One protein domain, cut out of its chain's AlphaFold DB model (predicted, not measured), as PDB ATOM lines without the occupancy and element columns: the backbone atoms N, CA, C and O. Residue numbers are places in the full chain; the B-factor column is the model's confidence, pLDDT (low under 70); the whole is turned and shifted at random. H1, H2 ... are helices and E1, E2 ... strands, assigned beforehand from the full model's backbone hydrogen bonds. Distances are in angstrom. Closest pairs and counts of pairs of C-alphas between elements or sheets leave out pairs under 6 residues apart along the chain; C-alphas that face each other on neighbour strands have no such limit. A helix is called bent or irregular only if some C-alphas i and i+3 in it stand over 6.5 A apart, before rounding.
ATOM      1  N   ASP A  70     167.879 263.872  93.765       83.81
ATOM      2  CA  ASP A  70     166.704 263.062  94.094       83.81
ATOM      3  C   ASP A  70     166.831 261.585  93.690       83.81
ATOM      4  O   ASP A  70     166.374 260.706  94.414       83.81
ATOM      5  N   SER A  71     167.467 261.276  92.556       85.38
ATOM      6  CA  SER A  71     167.629 259.888  92.097       85.38
ATOM      7  C   SER A  71     168.601 259.114  92.987       85.38
ATOM      8  O   SER A  71     168.286 257.999  93.396       85.38
ATOM      9  N   GLN A  72     169.723 259.734  93.373       87.06
ATOM     10  CA  GLN A  72     170.672 259.127  94.313       87.06
ATOM     11  C   GLN A  72     170.019 258.888  95.678       87.06
ATOM     12  O   GLN A  72     170.174 257.815  96.254       87.06
ATOM     13  N   ASN A  73     169.220 259.841  96.168       92.38
ATOM     14  CA  ASN A  73     168.484 259.681  97.425       92.38
ATOM     15  C   ASN A  73     167.476 258.522  97.361       92.38
ATOM     16  O   ASN A  73     167.312 257.787  98.336       92.38
ATOM     17  N   MET A  74     166.808 258.325  96.220       92.19
ATOM     18  CA  MET A  74     165.869 257.216  96.029       92.19
ATOM     19  C   MET A  74     166.569 255.852  95.987       92.19
ATOM     20  O   MET A  74     166.069 254.902  96.594       92.19
ATOM     21  N   GLU A  75     167.721 255.752  95.320       92.75
ATOM     22  CA  GLU A  75     168.552 254.539  95.314       92.75
ATOM     23  C   GLU A  75     169.072 254.222  96.719       92.75
ATOM     24  O   GLU A  75     168.903 253.103  97.209       92.75
ATOM     25  N   PHE A  76     169.605 255.231  97.413       95.12
ATOM     26  CA  PHE A  76     170.114 255.089  98.774       95.12
ATOM     27  C   PHE A  76     169.013 254.651  99.746       95.12
ATOM     28  O   PHE A  76     169.211 253.714 100.517       95.12
ATOM     29  N   ARG A  77     167.818 255.259  99.669       96.50
ATOM     30  CA  ARG A  77     166.660 254.841 100.473       96.50
ATOM     31  C   ARG A  77     166.265 253.401 100.185       96.50
ATOM     32  O   ARG A  77     166.016 252.652 101.123       96.50
ATOM     33  N   SER A  78     166.188 253.024  98.910       95.94
ATOM     34  CA  SER A  78     165.779 251.672  98.512       95.94
ATOM     35  C   SER A  78     166.755 250.625  99.049       95.94
ATOM     36  O   SER A  78     166.331 249.608  99.591       95.94
ATOM     37  N   MET A  79     168.056 250.907  98.973       96.56
ATOM     38  CA  MET A  79     169.091 250.052  99.546       96.56
ATOM     39  C   MET A  79     169.009 249.992 101.077       96.56
ATOM     40  O   MET A  79     169.045 248.899 101.630       96.56
ATOM     41  N   LEU A  80     168.873 251.127 101.776       97.00
ATOM     42  CA  LEU A  80     168.738 251.127 103.238       97.00
ATOM     43  C   LEU A  80     167.496 250.356 103.691       97.00
ATOM     44  O   LEU A  80     167.582 249.570 104.626       97.00
ATOM     45  N   GLN A  81     166.362 250.539 103.012       97.25
ATOM     46  CA  GLN A  81     165.137 249.794 103.298       97.25
ATOM     47  C   GLN A  81     165.361 248.283 103.133       97.25
ATOM     48  O   GLN A  81     165.000 247.501 104.009       97.25
ATOM     49  N   TRP A  82     166.032 247.875 102.054       96.31
ATOM     50  CA  TRP A  82     166.401 246.478 101.833       96.31
ATOM     51  C   TRP A  82     167.349 245.936 102.920       96.31
ATOM     52  O   TRP A  82     167.167 244.812 103.392       96.31
ATOM     53  N   LEU A  83     168.319 246.734 103.385       97.12
ATOM     54  CA  LEU A  83     169.201 246.363 104.497       97.12
ATOM     55  C   LEU A  83     168.432 246.213 105.820       97.12
ATOM     56  O   LEU A  83     168.671 245.262 106.560       97.12
ATOM     57  N   VAL A  84     167.481 247.105 106.109       97.25
ATOM     58  CA  VAL A  84     166.632 247.047 107.314       97.25
ATOM     59  C   VAL A  84     165.855 245.731 107.392       97.25
ATOM     60  O   VAL A  84     165.744 245.142 108.473       97.25
ATOM     61  N   GLU A  85     165.360 245.254 106.251       96.31
ATOM     62  CA  GLU A  85     164.600 244.007 106.131       96.31
ATOM     63  C   GLU A  85     165.496 242.760 106.151       96.31
ATOM     64  O   GLU A  85     165.109 241.732 106.707       96.31
ATOM     65  N   GLY A  86     166.689 242.838 105.557       96.00
ATOM     66  CA  GLY A  86     167.544 241.674 105.332       96.00
ATOM     67  C   GLY A  86     168.621 241.420 106.390       96.00
ATOM     68  O   GLY A  86     168.964 240.264 106.625       96.00
ATOM     69  N   VAL A  87     169.202 242.450 107.009       97.38
ATOM     70  CA  VAL A  87     170.418 242.299 107.835       97.38
ATOM     71  C   VAL A  87     170.118 241.606 109.173       97.38
ATOM     72  O   VAL A  87     169.270 242.057 109.946       97.38
ATOM     73  N   ASP A  88     170.845 240.533 109.489       96.44
ATOM     74  CA  ASP A  88     170.787 239.856 110.792       96.44
ATOM     75  C   ASP A  88     171.816 240.474 111.755       96.44
ATOM     76  O   ASP A  88     172.989 240.103 111.752       96.44
ATOM     77  N   LEU A  89     171.382 241.449 112.564       97.19
ATOM     78  CA  LEU A  89     172.254 242.183 113.492       97.19
ATOM     79  C   LEU A  89     172.728 241.345 114.693       97.19
ATOM     80  O   LEU A  89     173.722 241.709 115.322       97.19
ATOM     81  N   ASP A  90     172.069 240.218 114.979       96.31
ATOM     82  CA  ASP A  90     172.422 239.331 116.096       96.31
ATOM     83  C   ASP A  90     173.681 238.505 115.796       96.31
ATOM     84  O   ASP A  90     174.352 238.004 116.700       96.31
ATOM     85  N   ARG A  91     174.018 238.350 114.511       94.38
ATOM     86  CA  ARG A  91     175.168 237.574 114.045       94.38
ATOM     87  C   ARG A  91     176.157 238.503 113.377       94.38
ATOM     88  O   ARG A  91     175.922 238.960 112.265       94.38
ATOM     89  N   HIS A  92     177.288 238.731 114.030       95.88
ATOM     90  CA  HIS A  92     178.370 239.498 113.438       95.88
ATOM     91  C   HIS A  92     179.711 238.803 113.608       95.88
ATOM     92  O   HIS A  92     179.929 238.052 114.559       95.88
ATOM     93  N   VAL A  93     180.605 239.068 112.664       96.25
ATOM     94  CA  VAL A  93     182.008 238.662 112.725       96.25
ATOM     95  C   VAL A  93     182.854 239.907 112.516       96.25
ATOM     96  O   VAL A  93     182.559 240.718 111.638       96.25
ATOM     97  N   VAL A  94     183.891 240.065 113.332       96.38
ATOM     98  CA  VAL A  94     184.895 241.118 113.162       96.38
ATOM     99  C   VAL A  94     186.139 240.489 112.556       96.38
ATOM    100  O   VAL A  94     186.587 239.443 113.020       96.38
ATOM    101  N   PHE A  95     186.686 241.117 111.526       94.81
ATOM    102  CA  PHE A  95     187.856 240.628 110.804       94.81
ATOM    103  C   PHE A  95     188.691 241.804 110.293       94.81
ATOM    104  O   PHE A  95     188.219 242.943 110.224       94.81
ATOM    105  N   GLU A  96     189.937 241.515 109.940       93.62
ATOM    106  CA  GLU A  96     190.827 242.471 109.290       93.62
ATOM    107  C   GLU A  96     190.758 242.281 107.770       93.62
ATOM    108  O   GLU A  96     190.819 241.164 107.255       93.62
ATOM    109  N   CYS A  97     190.556 243.377 107.048       89.94
ATOM    110  CA  CYS A  97     190.334 243.428 105.617       89.94
ATOM    111  C   CYS A  97     191.464 244.212 104.943       89.94
ATOM    112  O   CYS A  97     191.503 245.441 105.003       89.94
ATOM    113  N   GLY A  98     192.344 243.488 104.246       78.69
ATOM    114  CA  GLY A  98     193.470 244.041 103.490       78.69
ATOM    115  C   GLY A  98     194.833 243.573 104.007       78.69
ATOM    116  O   GLY A  98     194.928 242.929 105.047       78.69
ATOM    117  N   THR A  99     195.887 243.862 103.241       70.44
ATOM    118  CA  THR A  99     197.290 243.721 103.674       70.44
ATOM    119  C   THR A  99     197.679 244.885 104.598       70.44
ATOM    120  O   THR A  99     196.818 245.690 104.948       70.44
ATOM    121  N   SER A 100     198.954 245.001 104.994       72.12
ATOM    122  CA  SER A 100     199.474 246.022 105.931       72.12
ATOM    123  C   SER A 100     198.980 247.451 105.686       72.12
ATOM    124  O   SER A 100     198.833 248.219 106.635       72.12
ATOM    125  N   ASP A 101     198.692 247.795 104.432       78.38
ATOM    126  CA  ASP A 101     198.293 249.145 104.049       78.38
ATOM    127  C   ASP A 101     196.762 249.294 104.006       78.38
ATOM    128  O   ASP A 101     196.239 250.400 104.114       78.38
ATOM    129  N   GLY A 102     196.019 248.188 103.874       79.81
ATOM    130  CA  GLY A 102     194.554 248.151 103.928       79.81
ATOM    131  C   GLY A 102     193.825 248.974 102.858       79.81
ATOM    132  O   GLY A 102     192.603 249.114 102.947       79.81
ATOM    133  N   GLU A 103     194.546 249.537 101.879       91.50
ATOM    134  CA  GLU A 103     194.019 250.419 100.836       91.50
ATOM    135  C   GLU A 103     193.550 249.633  99.606       91.50
ATOM    136  O   GLU A 103     194.293 248.845  99.023       91.50
ATOM    137  N   ILE A 104     192.328 249.910  99.152       92.88
ATOM    138  CA  ILE A 104     191.794 249.436  97.872       92.88
ATOM    139  C   ILE A 104     191.309 250.618  97.024       92.88
ATOM    140  O   ILE A 104     190.951 251.677  97.544       92.88
ATOM    141  N   LEU A 105     191.288 250.444  95.700       93.38
ATOM    142  CA  LEU A 105     190.778 251.445  94.764       93.38
ATOM    143  C   LEU A 105     189.331 251.135  94.379       93.38
ATOM    144  O   LEU A 105     189.053 250.105  93.774       93.38
ATOM    145  N   VAL A 106     188.421 252.059  94.678       94.44
ATOM    146  CA  VAL A 106     186.986 251.943  94.385       94.44
ATOM    147  C   VAL A 106     186.525 253.220  93.698       94.44
ATOM    148  O   VAL A 106     186.639 254.310  94.258       94.44
ATOM    149  N   GLY A 107     186.045 253.117  92.454       90.50
ATOM    150  CA  GLY A 107     185.596 254.287  91.686       90.50
ATOM    151  C   GLY A 107     186.669 255.378  91.529       90.50
ATOM    152  O   GLY A 107     186.351 256.563  91.523       90.50
ATOM    153  N   GLY A 108     187.950 254.994  91.476       92.06
ATOM    154  CA  GLY A 108     189.081 255.928  91.408       92.06
ATOM    155  C   GLY A 108     189.477 256.580  92.739       92.06
ATOM    156  O   GLY A 108     190.389 257.404  92.754       92.06
ATOM    157  N   ARG A 109     188.838 256.219  93.859       94.81
ATOM    158  CA  ARG A 109     189.218 256.669  95.206       94.81
ATOM    159  C   ARG A 109     189.923 255.568  95.977       94.81
ATOM    160  O   ARG A 109     189.591 254.396  95.829       94.81
ATOM    161  N   ARG A 110     190.871 255.961  96.825       95.19
ATOM    162  CA  ARG A 110     191.506 255.065  97.794       95.19
ATOM    163  C   ARG A 110     190.630 254.977  99.035       95.19
ATOM    164  O   ARG A 110     190.298 256.009  99.616       95.19
ATOM    165  N   VAL A 111     190.257 253.764  99.416       95.88
ATOM    166  CA  VAL A 111     189.498 253.492 100.639       95.88
ATOM    167  C   VAL A 111     190.241 252.466 101.483       95.88
ATOM    168  O   VAL A 111     190.871 251.558 100.952       95.88
ATOM    169  N   GLN A 112     190.175 252.638 102.793       95.00
ATOM    170  CA  GLN A 112     190.776 251.804 103.818       95.00
ATOM    171  C   GLN A 112     189.682 250.954 104.456       95.00
ATOM    172  O   GLN A 112     188.664 251.483 104.910       95.00
ATOM    173  N   LEU A 113     189.888 249.637 104.467       93.56
ATOM    174  CA  LEU A 113     188.936 248.691 105.052       93.56
ATOM    175  C   LEU A 113     189.394 248.153 106.412       93.56
ATOM    176  O   LEU A 113     188.543 247.793 107.208       93.56
ATOM    177  N   GLN A 114     190.702 248.155 106.699       89.50
ATOM    178  CA  GLN A 114     191.333 247.796 107.982       89.50
ATOM    179  C   GLN A 114     190.530 246.804 108.835       89.50
ATOM    180  O   GLN A 114     190.624 245.611 108.593       89.50
ATOM    181  N   ARG A 115     189.743 247.255 109.818       95.50
ATOM    182  CA  ARG A 115     188.957 246.381 110.696       95.50
ATOM    183  C   ARG A 115     187.464 246.557 110.441       95.50
ATOM    184  O   ARG A 115     186.897 247.618 110.694       95.50
ATOM    185  N   MET A 116     186.819 245.488 109.989       97.12
ATOM    186  CA  MET A 116     185.419 245.491 109.571       97.12
ATOM    187  C   MET A 116     184.584 244.583 110.473       97.12
ATOM    188  O   MET A 116     185.002 243.479 110.821       97.12
ATOM    189  N   ALA A 117     183.372 245.020 110.800       97.81
ATOM    190  CA  ALA A 117     182.303 244.173 111.313       97.81
ATOM    191  C   ALA A 117     181.382 243.791 110.149       97.81
ATOM    192  O   ALA A 117     180.969 244.656 109.379       97.81
ATOM    193  N   THR A 118     181.063 242.506 110.001       97.75
ATOM    194  CA  THR A 118     180.161 242.026 108.947       97.75
ATOM    195  C   THR A 118     178.939 241.332 109.520       97.75
ATOM    196  O   THR A 118     179.053 240.556 110.469       97.75
ATOM    197  N   TRP A 119     177.781 241.597 108.921       97.88
ATOM    198  CA  TRP A 119     176.502 240.961 109.223       97.88
ATOM    199  C   TRP A 119     175.971 240.231 107.988       97.88
ATOM    200  O   TRP A 119     176.039 240.773 106.880       97.88
ATOM    201  N   PRO A 120     175.401 239.025 108.138       96.94
ATOM    202  CA  PRO A 120     174.806 238.323 107.019       96.94
ATOM    203  C   PRO A 120     173.457 238.955 106.658       96.94
ATOM    204  O   PRO A 120     172.678 239.356 107.526       96.94
ATOM    205  N   ILE A 121     173.158 239.009 105.363       96.62
ATOM    206  CA  ILE A 121     171.877 239.485 104.846       96.62
ATOM    207  C   ILE A 121     171.007 238.260 104.553       96.62
ATOM    208  O   ILE A 121     171.271 237.484 103.642       96.62
ATOM    209  N   SER A 122     169.956 238.079 105.349       93.50
ATOM    210  CA  SER A 122     169.019 236.949 105.295       93.50
ATOM    211  C   SER A 122     167.879 237.147 104.288       93.50
ATOM    212  O   SER A 122     166.859 236.460 104.362       93.50
ATOM    213  N   ALA A 123     168.019 238.076 103.340       83.88
ATOM    214  CA  ALA A 123     167.026 238.275 102.292       83.88
ATOM    215  C   ALA A 123     166.963 237.011 101.412       83.88
ATOM    216  O   ALA A 123     167.943 236.633 100.769       83.88
ATOM    217  N   GLY A 124     165.822 236.318 101.417       80.94
ATOM    218  CA  GLY A 124     165.648 235.076 100.664       80.94
ATOM    219  C   GLY A 124     165.879 235.239  99.151       80.94
ATOM    220  O   GLY A 124     165.787 236.330  98.589       80.94
ATOM    221  N   GLY A 125     166.151 234.127  98.463       86.38
ATOM    222  CA  GLY A 125     166.282 234.087  97.003       86.38
ATOM    223  C   GLY A 125     167.675 234.472  96.493       86.38
ATOM    224  O   GLY A 125     168.678 233.924  96.940       86.38
ATOM    225  N   ARG A 126     167.743 235.394  95.519       84.06
ATOM    226  CA  ARG A 126     168.994 235.787  94.828       84.06
ATOM    227  C   ARG A 126     170.005 236.519  95.719       84.06
ATOM    228  O   ARG A 126     171.150 236.673  95.317       84.06
ATOM    229  N   ALA A 127     169.582 236.969  96.898       86.69
ATOM    230  CA  ALA A 127     170.432 237.639  97.878       86.69
ATOM    231  C   ALA A 127     171.131 236.666  98.848       86.69
ATOM    232  O   ALA A 127     171.800 237.105  99.782       86.69
ATOM    233  N   ALA A 128     171.008 235.350  98.631       90.31
ATOM    234  CA  ALA A 128     171.684 234.354  99.449       90.31
ATOM    235  C   ALA A 128     173.210 234.572  99.457       90.31
ATOM    236  O   ALA A 128     173.858 234.644  98.411       90.31
ATOM    237  N   GLY A 129     173.777 234.669 100.661       91.75
ATOM    238  CA  GLY A 129     175.216 234.840 100.878       91.75
ATOM    239  C   GLY A 129     175.721 236.285 100.837       91.75
ATOM    240  O   GLY A 129     176.908 236.490 101.083       91.75
ATOM    241  N   LEU A 130     174.854 237.273 100.575       96.06
ATOM    242  CA  LEU A 130     175.225 238.682 100.696       96.06
ATOM    243  C   LEU A 130     175.448 239.072 102.159       96.06
ATOM    244  O   LEU A 130     174.818 238.543 103.079       96.06
ATOM    245  N   LYS A 131     176.354 240.024 102.361       96.88
ATOM    246  CA  LYS A 131     176.777 240.509 103.673       96.88
ATOM    247  C   LYS A 131     176.856 242.026 103.644       96.88
ATOM    248  O   LYS A 131     177.162 242.611 102.605       96.88
ATOM    249  N   LEU A 132     176.607 242.648 104.788       97.81
ATOM    250  CA  LEU A 132     176.890 244.057 105.028       97.81
ATOM    251  C   LEU A 132     178.148 244.139 105.888       97.81
ATOM    252  O   LEU A 132     178.112 243.726 107.043       97.81
ATOM    253  N   SER A 133     179.231 244.682 105.343       97.88
ATOM    254  CA  SER A 133     180.480 244.919 106.070       97.88
ATOM    255  C   SER A 133     180.674 246.415 106.303       97.88
ATOM    256  O   SER A 133     180.594 247.207 105.366       97.88
ATOM    257  N   VAL A 134     180.939 246.804 107.546       97.81
ATOM    258  CA  VAL A 134     181.054 248.198 107.994       97.81
ATOM    259  C   VAL A 134     182.338 248.359 108.812       97.81
ATOM    260  O   VAL A 134     182.671 247.437 109.559       97.81
ATOM    261  N   PRO A 135     183.055 249.496 108.718       97.31
ATOM    262  CA  PRO A 135     184.190 249.776 109.596       97.31
ATOM    263  C   PRO A 135     183.790 249.650 111.067       97.31
ATOM    264  O   PRO A 135     182.710 250.104 111.457       97.31
ATOM    265  N   VAL A 136     184.636 249.033 111.891       97.12
ATOM    266  CA  VAL A 136     184.297 248.731 113.292       97.12
ATOM    267  C   VAL A 136     183.958 249.994 114.093       97.12
ATOM    268  O   VAL A 136     183.083 249.964 114.956       97.12
ATOM    269  N   GLU A 137     184.562 251.133 113.752       96.50
ATOM    270  CA  GLU A 137     184.305 252.432 114.384       96.50
ATOM    271  C   GLU A 137     182.880 252.943 114.117       96.50
ATOM    272  O   GLU A 137     182.358 253.756 114.874       96.50
ATOM    273  N   MET A 138     182.251 252.465 113.042       96.88
ATOM    274  CA  MET A 138     180.905 252.846 112.605       96.88
ATOM    275  C   MET A 138     179.849 251.782 112.910       96.88
ATOM    276  O   MET A 138     178.664 251.994 112.647       96.88
ATOM    277  N   GLN A 139     180.256 250.638 113.463       97.19
ATOM    278  CA  GLN A 139     179.380 249.493 113.696       97.19
ATOM    279  C   GLN A 139     178.140 249.874 114.517       97.19
ATOM    280  O   GLN A 139     177.021 249.535 114.135       97.19
ATOM    281  N   VAL A 140     178.341 250.596 115.625       97.56
ATOM    282  CA  VAL A 140     177.262 250.998 116.541       97.56
ATOM    283  C   VAL A 140     176.303 251.972 115.857       97.56
ATOM    284  O   VAL A 140     175.102 251.730 115.854       97.56
ATOM    285  N   GLU A 141     176.827 253.010 115.200       97.00
ATOM    286  CA  GLU A 141     176.015 254.026 114.514       97.00
ATOM    287  C   GLU A 141     175.119 253.400 113.433       97.00
ATOM    288  O   GLU A 141     173.921 253.676 113.367       97.00
ATOM    289  N   ILE A 142     175.681 252.526 112.590       97.62
ATOM    290  CA  ILE A 142     174.920 251.889 111.511       97.62
ATOM    291  C   ILE A 142     173.900 250.892 112.068       97.62
ATOM    292  O   ILE A 142     172.762 250.862 111.595       97.62
ATOM    293  N   ALA A 143     174.261 250.115 113.093       98.00
ATOM    294  CA  ALA A 143     173.323 249.209 113.749       98.00
ATOM    295  C   ALA A 143     172.145 249.971 114.379       98.00
ATOM    296  O   ALA A 143     170.999 249.557 114.211       98.00
ATOM    297  N   GLU A 144     172.396 251.107 115.035       97.62
ATOM    298  CA  GLU A 144     171.353 251.965 115.608       97.62
ATOM    299  C   GLU A 144     170.400 252.508 114.540       97.62
ATOM    300  O   GLU A 144     169.184 252.442 114.722       97.62
ATOM    301  N   VAL A 145     170.921 252.981 113.401       97.25
ATOM    302  CA  VAL A 145     170.092 253.448 112.275       97.25
ATOM    303  C   VAL A 145     169.209 252.317 111.742       97.25
ATOM    304  O   VAL A 145     168.005 252.507 111.559       97.25
ATOM    305  N   LEU A 146     169.773 251.123 111.533       98.06
ATOM    306  CA  LEU A 146     169.018 249.970 111.033       98.06
ATOM    307  C   LEU A 146     167.957 249.494 112.038       98.06
ATOM    308  O   LEU A 146     166.832 249.193 111.636       98.06
ATOM    309  N   LEU A 147     168.273 249.464 113.337       98.12
ATOM    310  CA  LEU A 147     167.325 249.111 114.400       98.12
ATOM    311  C   LEU A 147     166.199 250.138 114.527       98.12
ATOM    312  O   LEU A 147     165.031 249.758 114.621       98.12
ATOM    313  N   ALA A 148     166.525 251.431 114.491       97.81
ATOM    314  CA  ALA A 148     165.542 252.505 114.562       97.81
ATOM    315  C   ALA A 148     164.593 252.479 113.354       97.81
ATOM    316  O   ALA A 148     163.375 252.577 113.519       97.81
ATOM    317  N   ALA A 149     165.126 252.280 112.146       97.81
ATOM    318  CA  ALA A 149     164.320 252.126 110.939       97.81
ATOM    319  C   ALA A 149     163.463 250.849 110.972       97.81
ATOM    320  O   ALA A 149     162.288 250.892 110.601       97.81
ATOM    321  N   ARG A 150     163.993 249.732 111.495       97.69
ATOM    322  CA  ARG A 150     163.236 248.482 111.692       97.69
ATOM    323  C   ARG A 150     162.069 248.674 112.655       97.69
ATOM    324  O   ARG A 150     160.963 248.244 112.348       97.69
ATOM    325  N   ALA A 151     162.287 249.362 113.775       97.94
ATOM    326  CA  ALA A 151     161.240 249.659 114.753       97.94
ATOM    327  C   ALA A 151     160.111 250.529 114.167       97.94
ATOM    328  O   ALA A 151     158.956 250.393 114.562       97.94
ATOM    329  N   ARG A 152     160.434 251.404 113.206       97.81
ATOM    330  CA  ARG A 152     159.467 252.262 112.498       97.81
ATOM    331  C   ARG A 152     158.849 251.597 111.262       97.81
ATOM    332  O   ARG A 152     157.879 252.121 110.718       97.81
ATOM    333  N   GLY A 153     159.423 250.492 110.782       97.25
ATOM    334  CA  GLY A 153     159.068 249.841 109.516       97.25
ATOM    335  C   GLY A 153     159.477 250.619 108.256       97.25
ATOM    336  O   GLY A 153     159.098 250.233 107.153       97.25
ATOM    337  N   ARG A 154     160.223 251.720 108.401       97.50
ATOM    338  CA  ARG A 154     160.695 252.568 107.299       97.50
ATOM    339  C   ARG A 154     161.929 253.366 107.706       97.50
ATOM    340  O   ARG A 154     162.081 253.726 108.874       97.50
ATOM    341  N   VAL A 155     162.754 253.716 106.725       97.31
ATOM    342  CA  VAL A 155     163.863 254.667 106.899       97.31
ATOM    343  C   VAL A 155     163.340 256.100 106.777       97.31
ATOM    344  O   VAL A 155     162.646 256.434 105.812       97.31
ATOM    345  N   GLU A 156     163.655 256.958 107.745       97.38
ATOM    346  CA  GLU A 156     163.203 258.355 107.746       97.38
ATOM    347  C   GLU A 156     163.972 259.206 106.709       97.38
ATOM    348  O   GLU A 156     165.166 259.000 106.496       97.38
ATOM    349  N   GLU A 157     163.313 260.199 106.081       96.50
ATOM    350  CA  GLU A 157     163.937 261.094 105.070       96.50
ATOM    351  C   GLU A 157     165.265 261.670 105.554       96.50
ATOM    352  O   GLU A 157     166.253 261.673 104.831       96.50
ATOM    353  N   HIS A 158     165.280 262.185 106.784       97.19
ATOM    354  CA  HIS A 158     166.429 262.908 107.308       97.19
ATOM    355  C   HIS A 158     167.649 261.989 107.490       97.19
ATOM    356  O   HIS A 158     168.776 262.439 107.299       97.19
ATOM    357  N   GLU A 159     167.442 260.703 107.801       96.38
ATOM    358  CA  GLU A 159     168.510 259.696 107.877       96.38
ATOM    359  C   GLU A 159     169.052 259.387 106.476       96.38
ATOM    360  O   GLU A 159     170.270 259.357 106.283       96.38
ATOM    361  N   VAL A 160     168.159 259.244 105.485       96.69
ATOM    362  CA  VAL A 160     168.537 259.063 104.072       96.69
ATOM    363  C   VAL A 160     169.340 260.258 103.577       96.69
ATOM    364  O   VAL A 160     170.419 260.062 103.035       96.69
ATOM    365  N   GLN A 161     168.862 261.486 103.782       96.06
ATOM    366  CA  GLN A 161     169.542 262.704 103.337       96.06
ATOM    367  C   GLN A 161     170.901 262.877 104.020       96.06
ATOM    368  O   GLN A 161     171.880 263.228 103.362       96.06
ATOM    369  N   ARG A 162     170.990 262.585 105.326       96.00
ATOM    370  CA  ARG A 162     172.252 262.627 106.076       96.00
ATOM    371  C   ARG A 162     173.271 261.645 105.502       96.00
ATOM    372  O   ARG A 162     174.427 262.016 105.290       96.00
ATOM    373  N   LEU A 163     172.857 260.403 105.247       95.88
ATOM    374  CA  LEU A 163     173.745 259.381 104.702       95.88
ATOM    375  C   LEU A 163     174.071 259.647 103.225       95.88
ATOM    376  O   LEU A 163     175.240 259.715 102.878       95.88
ATOM    377  N   ALA A 164     173.095 259.919 102.364       95.50
ATOM    378  CA  ALA A 164     173.332 260.228 100.951       95.50
ATOM    379  C   ALA A 164     174.179 261.503 100.744       95.50
ATOM    380  O   ALA A 164     174.945 261.600  99.785       95.50
ATOM    381  N   GLY A 165     174.100 262.468 101.665       95.94
ATOM    382  CA  GLY A 165     174.948 263.662 101.656       95.94
ATOM    383  C   GLY A 165     176.405 263.398 102.054       95.94
ATOM    384  O   GLY A 165     177.296 264.128 101.625       95.94
ATOM    385  N   SER A 166     176.665 262.357 102.850       96.75
ATOM    386  CA  SER A 166     178.002 262.011 103.361       96.75
ATOM    387  C   SER A 166     178.612 260.768 102.716       96.75
ATOM    388  O   SER A 166     179.807 260.537 102.875       96.75
ATOM    389  N   TRP A 167     177.838 260.006 101.950       97.19
ATOM    390  CA  TRP A 167     178.253 258.773 101.293       97.19
ATOM    391  C   TRP A 167     177.990 258.835  99.790       97.19
ATOM    392  O   TRP A 167     177.197 259.630  99.285       97.19
ATOM    393  N   GLU A 168     178.707 258.006  99.052       95.75
ATOM    394  CA  GLU A 168     178.567 257.835  97.615       95.75
ATOM    395  C   GLU A 168     178.486 256.345  97.311       95.75
ATOM    396  O   GLU A 168     179.302 255.567  97.798       95.75
ATOM    397  N   MET A 169     177.483 255.949  96.531       96.00
ATOM    398  CA  MET A 169     177.292 254.559  96.139       96.00
ATOM    399  C   MET A 169     178.090 254.270  94.869       96.00
ATOM    400  O   MET A 169     177.918 254.945  93.857       96.00
ATOM    401  N   VAL A 170     178.957 253.263  94.922       96.56
ATOM    402  CA  VAL A 170     179.832 252.857  93.822       96.56
ATOM    403  C   VAL A 170     179.708 251.349  93.625       96.56
ATOM    404  O   VAL A 170     180.050 250.574  94.513       96.56
ATOM    405  N   GLY A 171     179.230 250.917  92.459       95.25
ATOM    406  CA  GLY A 171     179.328 249.514  92.053       95.25
ATOM    407  C   GLY A 171     180.748 249.200  91.585       95.25
ATOM    408  O   GLY A 171     181.302 249.948  90.778       95.25
ATOM    409  N   ALA A 172     181.341 248.119  92.084       95.44
ATOM    410  CA  ALA A 172     182.674 247.681  91.686       95.44
ATOM    411  C   ALA A 172     182.783 246.151  91.665       95.44
ATOM    412  O   ALA A 172     181.979 245.439  92.264       95.44
ATOM    413  N   GLU A 173     183.805 245.659  90.976       93.75
ATOM    414  CA  GLU A 173     184.190 244.252  90.967       93.75
ATOM    415  C   GLU A 173     185.467 244.083  91.793       93.75
ATOM    416  O   GLU A 173     186.444 244.808  91.588       93.75
ATOM    417  N   VAL A 174     185.459 243.146  92.741       91.38
ATOM    418  CA  VAL A 174     186.574 242.908  93.666       91.38
ATOM    419  C   VAL A 174     187.146 241.521  93.424       91.38
ATOM    420  O   VAL A 174     186.411 240.537  93.387       91.38
ATOM    421  N   ALA A 175     188.463 241.417  93.269       86.50
ATOM    422  CA  ALA A 175     189.121 240.125  93.123       86.50
ATOM    423  C   ALA A 175     189.149 239.383  94.471       86.50
ATOM    424  O   ALA A 175     189.799 239.823  95.421       86.50
ATOM    425  N   SER A 176     188.457 238.246  94.549       83.94
ATOM    426  CA  SER A 176     188.513 237.352  95.707       83.94
ATOM    427  C   SER A 176     189.713 236.412  95.587       83.94
ATOM    428  O   SER A 176     189.830 235.669  94.610       83.94
ATOM    429  N   ALA A 177     190.592 236.406  96.597       78.25
ATOM    430  CA  ALA A 177     191.757 235.517  96.633       78.25
ATOM    431  C   ALA A 177     191.373 234.025  96.635       78.25
ATOM    432  O   ALA A 177     192.150 233.194  96.176       78.25
ATOM    433  N   GLN A 178     190.179 233.687  97.133       78.00
ATOM    434  CA  GLN A 178     189.710 232.302  97.230       78.00
ATOM    435  C   GLN A 178     189.125 231.781  95.915       78.00
ATOM    436  O   GLN A 178     189.366 230.637  95.544       78.00
ATOM    437  N   VAL A 179     188.336 232.607  95.223       78.25
ATOM    438  CA  VAL A 179     187.537 232.162  94.068       78.25
ATOM    439  C   VAL A 179     188.278 232.386  92.747       78.25
ATOM    440  O   VAL A 179     187.977 231.732  91.754       78.25
ATOM    441  N   GLY A 180     189.254 233.301  92.709       84.00
ATOM    442  CA  GLY A 180     190.009 233.617  91.489       84.00
ATOM    443  C   GLY A 180     189.188 234.334  90.407       84.00
ATOM    444  O   GLY A 180     189.703 234.609  89.324       84.00
ATOM    445  N   HIS A 181     187.929 234.670  90.698       86.19
ATOM    446  CA  HIS A 181     187.043 235.449  89.841       86.19
ATOM    447  C   HIS A 181     186.668 236.776  90.520       86.19
ATOM    448  O   HIS A 181     186.612 236.837  91.752       86.19
ATOM    449  N   PRO A 182     186.433 237.846  89.738       89.56
ATOM    450  CA  PRO A 182     185.910 239.096  90.270       89.56
ATOM    451  C   PRO A 182     184.489 238.895  90.811       89.56
ATOM    452  O   PRO A 182     183.629 238.340  90.128       89.56
ATOM    453  N   GLU A 183     184.238 239.364  92.031       92.50
ATOM    454  CA  GLU A 183     182.921 239.360  92.664       92.50
ATOM    455  C   GLU A 183     182.317 240.771  92.644       92.50
ATOM    456  O   GLU A 183     183.000 241.737  93.002       92.50
ATOM    457  N   PRO A 184     181.043 240.927  92.247       94.69
ATOM    458  CA  PRO A 184     180.382 242.220  92.279       94.69
ATOM    459  C   PRO A 184     180.087 242.639  93.724       94.69
ATOM    460  O   PRO A 184     179.560 241.861  94.523       94.69
ATOM    461  N   ALA A 185     180.371 243.897  94.046       96.25
ATOM    462  CA  ALA A 185     180.054 244.502  95.329       96.25
ATOM    463  C   ALA A 185     179.591 245.954  95.154       96.25
ATOM    464  O   ALA A 185     180.032 246.679  94.259       96.25
ATOM    465  N   VAL A 186     178.695 246.387  96.037       97.00
ATOM    466  CA  VAL A 186     178.303 247.790  96.165       97.00
ATOM    467  C   VAL A 186     179.064 248.388  97.335       97.00
ATOM    468  O   VAL A 186     178.928 247.949  98.475       97.00
ATOM    469  N   PHE A 187     179.858 249.408  97.046       97.44
ATOM    470  CA  PHE A 187     180.578 250.185  98.036       97.44
ATOM    471  C   PHE A 187     179.804 251.451  98.360       97.44
ATOM    472  O   PHE A 187     179.367 252.179  97.471       97.44
ATOM    473  N   LEU A 188     179.689 251.747  99.644       97.69
ATOM    474  CA  LEU A 188     179.294 253.061 100.122       97.69
ATOM    475  C   LEU A 188     180.580 253.730 100.564       97.69
ATOM    476  O   LEU A 188     181.134 253.346 101.584       97.69
ATOM    477  N   VAL A 189     181.077 254.690  99.793       97.56
ATOM    478  CA  VAL A 189     182.328 255.403 100.072       97.56
ATOM    479  C   VAL A 189     182.011 256.726 100.753       97.56
ATOM    480  O   VAL A 189     181.225 257.522 100.236       97.56
ATOM    481  N   ARG A 190     182.617 256.988 101.910       97.38
ATOM    482  CA  ARG A 190     182.390 258.230 102.651       97.38
ATOM    483  C   ARG A 190     183.046 259.406 101.925       97.38
ATOM    484  O   ARG A 190     184.207 259.357 101.530       97.38
ATOM    485  N   ARG A 191     182.317 260.503 101.740       95.69
ATOM    486  CA  ARG A 191     182.838 261.734 101.134       95.69
ATOM    487  C   ARG A 191     183.794 262.408 102.119       95.69
ATOM    488  O   ARG A 191     183.427 262.669 103.260       95.69
ATOM    489  N   GLY A 192     185.015 262.695 101.673       94.81
ATOM    490  CA  GLY A 192     186.034 263.368 102.488       94.81
ATOM    491  C   GLY A 192     186.770 262.474 103.492       94.81
ATOM    492  O   GLY A 192     187.620 262.977 104.217       94.81
ATOM    493  N   ALA A 193     186.487 261.170 103.523       95.69
ATOM    494  CA  ALA A 193     187.206 260.204 104.347       95.69
ATOM    495  C   ALA A 193     187.536 258.951 103.530       95.69
ATOM    496  O   ALA A 193     186.802 258.586 102.617       95.69
ATOM    497  N   SER A 194     188.608 258.254 103.891       95.25
ATOM    498  CA  SER A 194     189.010 257.004 103.237       95.25
ATOM    499  C   SER A 194     188.247 255.791 103.781       95.25
ATOM    500  O   SER A 194     188.814 254.719 103.864       95.25
ATOM    501  N   GLN A 195     186.988 255.928 104.196       96.50
ATOM    502  CA  GLN A 195     186.203 254.823 104.765       96.50
ATOM    503  C   GLN A 195     185.155 254.332 103.770       96.50
ATOM    504  O   GLN A 195     184.565 255.133 103.036       96.50
ATOM    505  N   ALA A 196     184.887 253.026 103.773       97.19
ATOM    506  CA  ALA A 196     183.829 252.440 102.964       97.19
ATOM    507  C   ALA A 196     183.049 251.355 103.717       97.19
ATOM    508  O   ALA A 196     183.624 250.588 104.482       97.19
ATOM    509  N   MET A 197     181.743 251.279 103.461       97.69
ATOM    510  CA  MET A 197     180.929 250.098 103.757       97.69
ATOM    511  C   MET A 197     180.774 249.267 102.486       97.69
ATOM    512  O   MET A 197     180.843 249.801 101.378       97.69
ATOM    513  N   ILE A 198     180.542 247.969 102.641       97.38
ATOM    514  CA  ILE A 198     180.471 247.021 101.532       97.38
ATOM    515  C   ILE A 198     179.197 246.202 101.658       97.38
ATOM    516  O   ILE A 198     178.907 245.652 102.720       97.38
ATOM    517  N   VAL A 199     178.476 246.076 100.551       97.38
ATOM    518  CA  VAL A 199     177.374 245.135 100.378       97.38
ATOM    519  C   VAL A 199     177.745 244.178  99.248       97.38
ATOM    520  O   VAL A 199     177.825 244.586  98.089       97.38
ATOM    521  N   GLY A 200     177.991 242.910  99.572       96.44
ATOM    522  CA  GLY A 200     178.462 241.918  98.601       96.44
ATOM    523  C   GLY A 200     178.694 240.538  99.213       96.44
ATOM    524  O   GLY A 200     178.480 240.336 100.409       96.44
ATOM    525  N   HIS A 201     179.115 239.579  98.385       94.69
ATOM    526  CA  HIS A 201     179.635 238.278  98.843       94.69
ATOM    527  C   HIS A 201     181.049 238.411  99.417       94.69
ATOM    528  O   HIS A 201     181.397 237.729 100.388       94.69
TER     529      HIS A 201
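What this domain is: This is residues 70 to 201 of the 318 residues of the protein "Hypothetical protein" of Alexandrium monilatum (UniProt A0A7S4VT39). A strongly twisted, curled sheet of six strands has three helices, H1, H2 and H3, packed over one face, while a small hairpin, E2 and E3, crosses its other face to make a lopsided sandwich. The printed part has 132 residues with three named helices and eight named strands, in the order H1 E1 E2 E3 E4 E5 H2 H3 E6 E7 E8. The large sheet runs E1 E4 E5 E8 E7 E6, all antiparallel, and the class is mixed, helices and strands. The whole is compact, with a radius of gyration of the C-alphas of 14.3 A, and spans 40 by 32 by 26 A.

How they stand to each other: The large sheet runs E1, residues 93 to 96, E4, 115 to 120, E5, 131 to 135, E8, 196 to 200, E7, 182 to 190, and E6, 167 to 175. From edge to edge its strands' lines turn by 106 degrees; E6 bends by 60 degrees at residue 171 and E7 by 53 degrees at residue 185. E6, E7 and E8 form a meander, each strand the antiparallel neighbour of the one before. Across the neighbour pairs, within hydrogen-bond range, are N 95 and O 116 at 3.0 A, N 117 and O 134 at 2.8 A, N 133 and O 198 at 2.8 A, N 188 and O 197 at 2.9 A, and N 170 and O 187 at 2.8 A. The hairpin of E2, residues 103 to 106, and E3, residues 109 to 112, has N 104 and O 111 at 2.8 A. These two sheets form a sandwich, face to face, with strands at 83 degrees; the closest C-alphas of E3 and E8 are those of Val 111 and Ala 196, 6.2 A apart. H1, residues 70 to 86, H2, residues 136 to 152, and H3, residues 157 to 166, are on one face of the large sheet, as two layers. H1 runs across the strands at a height over the sheet of 10.3 A. H1 with residues 80 to 85 alone touches residues 146 to 150 of H2, about perpendicular at 87 degrees, the closest C-alphas being those of Val 84 and Leu 146, 5.3 A apart. H1 touches H3, closest at the C-alphas of Arg 77 and Val 160, 5.9 A apart. Every O i to N i+4 pair is within hydrogen-bond range in H1 and H3, and 11 of 13 in H2, which is irregular: C-alphas 137 and 140 are 7.5 A apart.

Where its parts are: E6 and E7 are each 23.1 A long, E4 16.7 A, E5 13.3 A, E8 12.6 A, E1 10.2 A, E3 10.0 A and E2 9.7 A. H2 is 25.1 A long, H1 24.2 A and H3 14.2 A. H1 begins at C-alpha 70 (166.704, 263.062, 94.094), and E8 ends at C-alpha 200 (178.462, 241.918, 98.601).

The domain as a whole: The two C-alphas farthest apart are those of Arg 152 and Gly 180, 41.5 A. The printed part has no cut and no long link. Its mean pLDDT is 93.7, and no printed residue is under 70.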